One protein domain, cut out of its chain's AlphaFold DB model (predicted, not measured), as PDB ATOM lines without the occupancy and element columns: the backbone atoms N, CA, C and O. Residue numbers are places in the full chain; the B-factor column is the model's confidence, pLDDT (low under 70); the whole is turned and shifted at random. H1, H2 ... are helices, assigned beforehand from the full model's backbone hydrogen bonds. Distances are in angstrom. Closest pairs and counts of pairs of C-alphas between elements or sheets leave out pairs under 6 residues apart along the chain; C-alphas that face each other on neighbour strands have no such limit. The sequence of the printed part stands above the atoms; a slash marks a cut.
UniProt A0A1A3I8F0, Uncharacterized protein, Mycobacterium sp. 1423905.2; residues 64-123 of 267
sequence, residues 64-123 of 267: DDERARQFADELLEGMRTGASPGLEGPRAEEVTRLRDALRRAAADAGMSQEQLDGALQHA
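This is residues 64 to 123 of the 267 residues of an uncharacterized protein of Mycobacterium sp. 1423905.2 (UniProt A0A1A3I8F0). Three helices make an elongated group in which H1 and H3 point toward each other and meet near their last residues, at Arg 80 and Leu 120, while H2 crosses both steeply, touching H1 with its first half and H3 with its second half. The last part of H1 runs steeply against the first half of H2, and H3 folds back from the far end of H2 toward the end of H1. The first residue of H1 and the turn between H2 and H3 mark the two ends of the long axis. The printed part has 60 residues with three named helices in the order H1, H2, H3, no named strand, and is all helix by class. It is only just compact, close to loose, with a radius of gyration of the C-alphas of 12.4 A, and elongated, spanning 38 by 22 by 16 A.

H1, the longest helix by residues, holds residues 64 to 81 and measures 25.6 A from C-alpha 64 at (157.414, 171.101, 168.850) to C-alpha 81. Ten residues follow before H2, residues 92 to 108, which measures 24.4 A and begins with C-alpha 92 at (137.654, 165.541, 178.445). After four more residues comes H3, residues 113 to 122, 14.2 A long, ending with C-alpha 122 at (153.154, 152.170, 185.866).

H1 touches H2 with its residues 75 to 79 alone, and H2 touches H1 with residues 95 to 99 alone. Their closest C-alphas, those of Met 79 and Arg 99, are 6.4 A apart. The two helices run the same way at a steep tilt of 62 degrees. H1 touches H3 with residues 79 to 80 alone, and the closest C-alphas are those of Arg 80 and Leu 120, 6.2 A apart. These two run opposite ways at a shallow tilt of 30 degrees. H2 touches H3 with residues 103 to 107 alone, the closest C-alphas being those of Ala 106 and Leu 116, 7.1 A apart. They run opposite ways at a steep tilt of 57 degrees. The helix packing is mostly crossed, but only just, with 1 of the 3 touching pairs at a shallow tilt. In H1, H2 and H3 every O i to N i+4 pair is within hydrogen-bond range.

The two C-alphas farthest apart are those of Asp 64 and Gly 110, 38.4 A, while the first and last printed C-alphas, those of Asp 64 and Ala 123, are 22.8 A apart. The printed part has no cut. The link from H1 to H2 is short, and the link from H2 to H3 is tight. The mean pLDDT of the printed part is 87.3, and no printed residue of this model is under 70.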
ATOM      1  N   ASP A  64     158.499 171.968 169.341       73.31
ATOM      2  CA  ASP A  64     157.414 171.101 168.850       73.31
ATOM      3  C   ASP A  64     157.446 169.722 169.532       73.31
ATOM      4  O   ASP A  64     156.403 169.208 169.942       73.31
ATOM      5  N   ASP A  65     158.648 169.172 169.740       74.44
ATOM      6  CA  ASP A  65     158.863 167.932 170.498       74.44
ATOM      7  C   ASP A  65     158.402 168.076 171.954       74.44
ATOM      8  O   ASP A  65     157.780 167.172 172.519       74.44
ATOM      9  N   GLU A  66     158.688 169.224 172.569       82.19
ATOM     10  CA  GLU A  66     158.296 169.497 173.949       82.19
ATOM     11  C   GLU A  66     156.773 169.600 174.089       82.19
ATOM     12  O   GLU A  66     156.196 169.031 175.015       82.19
ATOM     13  N   ARG A  67     156.095 170.232 173.124       83.00
ATOM     14  CA  ARG A  67     154.628 170.305 173.114       83.00
ATOM     15  C   ARG A  67     153.986 168.931 172.935       83.00
ATOM     16  O   ARG A  67     152.988 168.630 173.585       83.00
ATOM     17  N   ALA A  68     154.558 168.081 172.081       79.69
ATOM     18  CA  ALA A  68     154.073 166.717 171.893       79.69
ATOM     19  C   ALA A  68     154.240 165.859 173.159       79.69
ATOM     20  O   ALA A  68     153.365 165.047 173.466       79.69
ATOM     21  N   ARG A  69     155.332 166.055 173.910       81.94
ATOM     22  CA  ARG A  69     155.543 165.408 175.216       81.94
ATOM     23  C   ARG A  69     154.551 165.895 176.258       81.94
ATOM     24  O   ARG A  69     153.895 165.067 176.876       81.94
ATOM     25  N   GLN A  70     154.376 167.209 176.377       85.69
ATOM     26  CA  GLN A  70     153.399 167.793 177.298       85.69
ATOM     27  C   GLN A  70     151.990 167.268 177.012       85.69
ATOM     28  O   GLN A  70     151.306 166.811 177.922       85.69
ATOM     29  N   PHE A  71     151.593 167.212 175.740       86.56
ATOM     30  CA  PHE A  71     150.303 166.650 175.345       86.56
ATOM     31  C   PHE A  71     150.160 165.162 175.714       86.56
ATOM     32  O   PHE A  71     149.106 164.723 176.177       86.56
ATOM     33  N   ALA A  72     151.215 164.369 175.511       86.00
ATOM     34  CA  ALA A  72     151.230 162.951 175.850       86.00
ATOM     35  C   ALA A  72     151.154 162.700 177.365       86.00
ATOM     36  O   ALA A  72     150.420 161.807 177.800       86.00
ATOM     37  N   ASP A  73     151.869 163.500 178.154       87.69
ATOM     38  CA  ASP A  73     151.851 163.437 179.614       87.69
ATOM     39  C   ASP A  73     150.480 163.846 180.160       87.69
ATOM     40  O   ASP A  73     149.917 163.141 180.998       87.69
ATOM     41  N   GLU A  74     149.884 164.914 179.625       88.56
ATOM     42  CA  GLU A  74     148.527 165.341 179.982       88.56
ATOM     43  C   GLU A  74     147.469 164.290 179.628       88.56
ATOM     44  O   GLU A  74     146.537 164.059 180.401       88.56
ATOM     45  N   LEU A  75     147.616 163.609 178.487       89.25
ATOM     46  CA  LEU A  75     146.729 162.512 178.100       89.25
ATOM     47  C   LEU A  75     146.858 161.325 179.065       89.25
ATOM     48  O   LEU A  75     145.842 160.768 179.492       89.25
ATOM     49  N   LEU A  76     148.086 160.928 179.413       89.12
ATOM     50  CA  LEU A  76     148.325 159.823 180.344       89.12
ATOM     51  C   LEU A  76     147.805 160.153 181.742       89.12
ATOM     52  O   LEU A  76     147.143 159.323 182.368       89.12
ATOM     53  N   GLU A  77     148.051 161.370 182.212       89.06
ATOM     54  CA  GLU A  77     147.572 161.826 183.510       89.06
ATOM     55  C   GLU A  77     146.042 161.926 183.531       89.06
ATOM     56  O   GLU A  77     145.396 161.479 184.485       89.06
ATOM     57  N   GLY A  78     145.444 162.385 182.429       88.50
ATOM     58  CA  GLY A  78     144.006 162.345 182.198       88.50
ATOM     59  C   GLY A  78     143.451 160.922 182.252       88.50
ATOM     60  O   GLY A  78     142.389 160.723 182.844       88.50
ATOM     61  N   MET A  79     144.170 159.918 181.725       88.12
ATOM     62  CA  MET A  79     143.810 158.490 181.797       88.12
ATOM     63  C   MET A  79     143.990 157.874 183.193       88.12
ATOM     64  O   MET A  79     143.195 157.001 183.560       88.12
ATOM     65  N   ARG A  80     144.945 158.348 183.999       88.62
ATOM     66  CA  ARG A  80     145.140 157.894 185.388       88.62
ATOM     67  C   ARG A  80     144.120 158.482 186.355       88.62
ATOM     68  O   ARG A  80     143.508 157.749 187.122       88.62
ATOM     69  N   THR A  81     143.936 159.797 186.314       87.69
ATOM     70  CA  THR A  81     143.170 160.534 187.334       87.69
ATOM     71  C   THR A  81     141.691 160.657 186.996       87.69
ATOM     72  O   THR A  81     140.850 160.779 187.880       87.69
ATOM     73  N   GLY A  82     141.363 160.651 185.704       83.31
ATOM     74  CA  GLY A  82     140.014 160.955 185.228       83.31
ATOM     75  C   GLY A  82     139.626 162.415 185.343       83.31
ATOM     76  O   GLY A  82     138.488 162.749 185.026       83.31
ATOM     77  N   ALA A  83     140.568 163.273 185.726       82.88
ATOM     78  CA  ALA A  83     140.409 164.705 185.628       82.88
ATOM     79  C   ALA A  83     140.504 165.147 184.160       82.88
ATOM     80  O   ALA A  83     141.193 164.528 183.345       82.88
ATOM     81  N   SER A  84     139.804 166.233 183.830       76.25
ATOM     82  CA  SER A  84     139.992 166.900 182.544       76.25
ATOM     83  C   SER A  84     141.430 167.421 182.475       76.25
ATOM     84  O   SER A  84     141.833 168.130 183.403       76.25
ATOM     85  N   PRO A  85     142.191 167.119 181.408       73.06
ATOM     86  CA  PRO A  85     143.476 167.768 181.186       73.06
ATOM     87  C   PRO A  85     143.256 169.275 180.954       73.06
ATOM     88  O   PRO A  85     142.118 169.724 180.762       73.06
ATOM     89  N   GLY A  86     144.330 170.058 181.067       76.75
ATOM     90  CA  GLY A  86     144.299 171.523 181.055       76.75
ATOM     91  C   GLY A  86     143.744 172.140 179.764       76.75
ATOM     92  O   GLY A  86     143.330 171.451 178.838       76.75
ATOM     93  N   LEU A  87     143.747 173.476 179.690       77.12
ATOM     94  CA  LEU A  87     143.147 174.250 178.589       77.12
ATOM     95  C   LEU A  87     143.713 173.917 177.187       77.12
ATOM     96  O   LEU A  87     143.066 174.230 176.190       77.12
ATOM     97  N   GLU A  88     144.902 173.313 177.119       78.31
ATOM     98  CA  GLU A  88     145.608 172.917 175.887       78.31
ATOM     99  C   GLU A  88     145.592 171.400 175.612       78.31
ATOM    100  O   GLU A  88     146.097 170.960 174.577       78.31
ATOM    101  N   GLY A  89     144.988 170.609 176.504       77.62
ATOM    102  CA  GLY A  89     144.990 169.152 176.440       77.62
ATOM    103  C   GLY A  89     143.855 168.541 175.604       77.62
ATOM    104  O   GLY A  89     142.959 169.240 175.114       77.62
ATOM    105  N   PRO A  90     143.862 167.206 175.429       78.81
ATOM    106  CA  PRO A  90     142.801 166.484 174.728       78.81
ATOM    107  C   PRO A  90     141.447 166.689 175.414       78.81
ATOM    108  O   PRO A  90     141.355 166.764 176.638       78.81
ATOM    109  N   ARG A  91     140.359 166.774 174.642       86.88
ATOM    110  CA  ARG A  91     139.039 167.099 175.207       86.88
ATOM    111  C   ARG A  91     138.632 166.040 176.236       86.88
ATOM    112  O   ARG A  91     138.767 164.846 175.977       86.88
ATOM    113  N   ALA A  92     138.067 166.456 177.372       85.94
ATOM    114  CA  ALA A  92     137.654 165.541 178.445       85.94
ATOM    115  C   ALA A  92     136.761 164.390 177.945       85.94
ATOM    116  O   ALA A  92     136.907 163.243 178.369       85.94
ATOM    117  N   GLU A  93     135.870 164.677 176.993       89.88
ATOM    118  CA  GLU A  93     135.001 163.682 176.359       89.88
ATOM    119  C   GLU A  93     135.793 162.608 175.597       89.88
ATOM    120  O   GLU A  93     135.472 161.422 175.684       89.88
ATOM    121  N   GLU A  94     136.861 162.996 174.894       87.94
ATOM    122  CA  GLU A  94     137.725 162.075 174.148       87.94
ATOM    123  C   GLU A  94     138.500 161.166 175.099       87.94
ATOM    124  O   GLU A  94     138.515 159.951 174.903       87.94
ATOM    125  N   VAL A  95     139.065 161.729 176.173       89.81
ATOM    126  CA  VAL A  95     139.779 160.957 177.205       89.81
ATOM    127  C   VAL A  95     138.842 159.947 177.872       89.81
ATOM    128  O   VAL A  95     139.215 158.792 178.083       89.81
ATOM    129  N   THR A  96     137.600 160.348 178.155       90.00
ATOM    130  CA  THR A  96     136.591 159.463 178.758       90.00
ATOM    131  C   THR A  96     136.218 158.329 177.805       90.00
ATOM    132  O   THR A  96     136.240 157.159 178.192       90.00
ATOM    133  N   ARG A  97     135.982 158.650 176.526       92.56
ATOM    134  CA  ARG A  97     135.683 157.657 175.484       92.56
ATOM    135  C   ARG A  97     136.827 156.661 175.293       92.56
ATOM    136  O   ARG A  97     136.571 155.468 175.124       92.56
ATOM    137  N   LEU A  98     138.071 157.139 175.333       91.38
ATOM    138  CA  LEU A  98     139.265 156.309 175.196       91.38
ATOM    139  C   LEU A  98     139.441 155.386 176.408       91.38
ATOM    140  O   LEU A  98     139.691 154.194 176.237       91.38
ATOM    141  N   ARG A  99     139.221 155.899 177.625       90.19
ATOM    142  CA  ARG A  99     139.239 155.093 178.854       90.19
ATOM    143  C   ARG A  99     138.187 153.986 178.818       90.19
ATOM    144  O   ARG A  99     138.497 152.848 179.166       90.19
ATOM    145  N   ASP A 100     136.963 154.296 178.405       93.12
ATOM    146  CA  ASP A 100     135.889 153.302 178.339       93.12
ATOM    147  C   ASP A 100     136.167 152.226 177.286       93.12
ATOM    148  O   ASP A 100     135.837 151.056 177.494       93.12
ATOM    149  N   ALA A 101     136.792 152.601 176.166       93.69
ATOM    150  CA  ALA A 101     137.259 151.649 175.164       93.69
ATOM    151  C   ALA A 101     138.379 150.752 175.716       93.69
ATOM    152  O   ALA A 101     138.313 149.535 175.550       93.69
ATOM    153  N   LEU A 102     139.356 151.328 176.427       93.06
ATOM    154  CA  LEU A 102     140.454 150.582 177.044       93.06
ATOM    155  C   LEU A 102     139.949 149.602 178.111       93.06
ATOM    156  O   LEU A 102     140.371 148.450 178.126       93.06
ATOM    157  N   ARG A 103     139.009 150.026 178.965       94.25
ATOM    158  CA  ARG A 103     138.386 149.157 179.978       94.25
ATOM    159  C   ARG A 103     137.638 147.986 179.351       94.25
ATOM    160  O   ARG A 103     137.765 146.868 179.838       94.25
ATOM    161  N   ARG A 104     136.893 148.227 178.267       96.19
ATOM    162  CA  ARG A 104     136.214 147.158 177.516       96.19
ATOM    163  C   ARG A 104     137.213 146.179 176.903       96.19
ATOM    164  O   ARG A 104     137.098 144.989 177.152       96.19
ATOM    165  N   ALA A 105     138.240 146.677 176.215       91.62
ATOM    166  CA  ALA A 105     139.278 145.828 175.626       91.62
ATOM    167  C   ALA A 105     140.049 145.013 176.684       91.62
ATOM    168  O   ALA A 105     140.359 143.846 176.463       91.62
ATOM    169  N   ALA A 106     140.333 145.605 177.848       93.50
ATOM    170  CA  ALA A 106     140.974 144.913 178.964       93.50
ATOM    171  C   ALA A 106     140.076 143.809 179.547       93.50
ATOM    172  O   ALA A 106     140.561 142.710 179.811       93.50
ATOM    173  N   ALA A 107     138.773 144.071 179.690       94.25
ATOM    174  CA  ALA A 107     137.801 143.074 180.134       94.25
ATOM    175  C   ALA A 107     137.663 141.920 179.127       94.25
ATOM    176  O   ALA A 107     137.676 140.758 179.533       94.25
ATOM    177  N   ASP A 108     137.621 142.223 177.827       93.94
ATOM    178  CA  ASP A 108     137.598 141.219 176.753       93.94
ATOM    179  C   ASP A 108     138.878 140.360 176.747       93.94
ATOM    180  O   ASP A 108     138.838 139.171 176.429       93.94
ATOM    181  N   ALA A 109     140.011 140.936 177.161       88.44
ATOM    182  CA  ALA A 109     141.280 140.235 177.352       88.44
ATOM    183  C   ALA A 109     141.389 139.485 178.701       88.44
ATOM    184  O   ALA A 109     142.424 138.876 178.979       88.44
ATOM    185  N   GLY A 110     140.354 139.527 179.548       93.50
ATOM    186  CA  GLY A 110     140.336 138.877 180.864       93.50
ATOM    187  C   GLY A 110     141.205 139.558 181.928       93.50
ATOM    188  O   GLY A 110     141.516 138.940 182.946       93.50
ATOM    189  N   MET A 111     141.614 140.809 181.708       95.44
ATOM    190  CA  MET A 111     142.406 141.585 182.661       95.44
ATOM    191  C   MET A 111     141.496 142.150 183.758       95.44
ATOM    192  O   MET A 111     140.455 142.747 183.471       95.44
ATOM    193  N   SER A 112     141.875 141.970 185.027       93.56
ATOM    194  CA  SER A 112     141.100 142.534 186.136       93.56
ATOM    195  C   SER A 112     141.267 144.055 186.203       93.56
ATOM    196  O   SER A 112     142.274 144.613 185.762       93.56
ATOM    197  N   GLN A 113     140.287 144.749 186.782       92.94
ATOM    198  CA  GLN A 113     140.328 146.211 186.884       92.94
ATOM    199  C   GLN A 113     141.520 146.706 187.723       92.94
ATOM    200  O   GLN A 113     142.143 147.699 187.369       92.94
ATOM    201  N   GLU A 114     141.912 145.954 188.755       93.00
ATOM    202  CA  GLU A 114     143.111 146.227 189.561       93.00
ATOM    203  C   GLU A 114     144.408 146.090 188.749       93.00
ATOM    204  O   GLU A 114     145.334 146.881 188.918       93.00
ATOM    205  N   GLN A 115     144.480 145.111 187.838       90.50
ATOM    206  CA  GLN A 115     145.631 144.939 186.947       90.50
ATOM    207  C   GLN A 115     145.724 146.069 185.925       90.50
ATOM    208  O   GLN A 115     146.822 146.560 185.662       90.50
ATOM    209  N   LEU A 116     144.584 146.499 185.376       92.56
ATOM    210  CA  LEU A 116     144.533 147.629 184.456       92.56
ATOM    211  C   LEU A 116     144.956 148.929 185.150       92.56
ATOM    212  O   LEU A 116     145.784 149.664 184.612       92.56
ATOM    213  N   ASP A 117     144.436 149.195 186.349       90.88
ATOM    214  CA  ASP A 117     144.792 150.390 187.118       90.88
ATOM    215  C   ASP A 117     146.274 150.359 187.529       90.88
ATOM    216  O   ASP A 117     146.972 151.367 187.397       90.88
ATOM    217  N   GLY A 118     146.797 149.195 187.931       90.88
ATOM    218  CA  GLY A 118     148.225 149.005 188.193       90.88
ATOM    219  C   GLY A 118     149.090 149.264 186.954       90.88
ATOM    220  O   GLY A 118     150.090 149.981 187.035       90.88
ATOM    221  N   ALA A 119     148.673 148.755 185.790       86.81
ATOM    222  CA  ALA A 119     149.355 148.990 184.521       86.81
ATOM    223  C   ALA A 119     149.328 150.472 184.119       86.81
ATOM    224  O   ALA A 119     150.354 151.000 183.703       86.81
ATOM    225  N   LEU A 120     148.202 151.170 184.298       89.62
ATOM    226  CA  LEU A 120     148.088 152.609 184.026       89.62
ATOM    227  C   LEU A 120     148.936 153.451 184.987       89.62
ATOM    228  O   LEU A 120     149.561 154.424 184.562       89.62
ATOM    229  N   GLN A 121     149.015 153.069 186.263       88.69
ATOM    230  CA  GLN A 121     149.902 153.722 187.232       88.69
ATOM    231  C   GLN A 121     151.378 153.589 186.836       88.69
ATOM    232  O   GLN A 121     152.147 154.523 187.042       88.69
ATOM    233  N   HIS A 122     151.763 152.465 186.230       84.69
ATOM    234  CA  HIS A 122     153.154 152.170 185.866       84.69
ATOM    235  C   HIS A 122     153.470 152.453 184.390       84.69
ATOM    236  O   HIS A 122     154.616 152.312 183.962       84.69
ATOM    237  N   ALA A 123     152.474 152.856 183.598       82.38
ATOM    238  CA  ALA A 123     152.655 153.188 182.195       82.38
ATOM    239  C   ALA A 123     153.561 154.419 182.051       82.38
ATOM    240  O   ALA A 123     153.408 155.398 182.774       82.38
TER     241      ALA A 123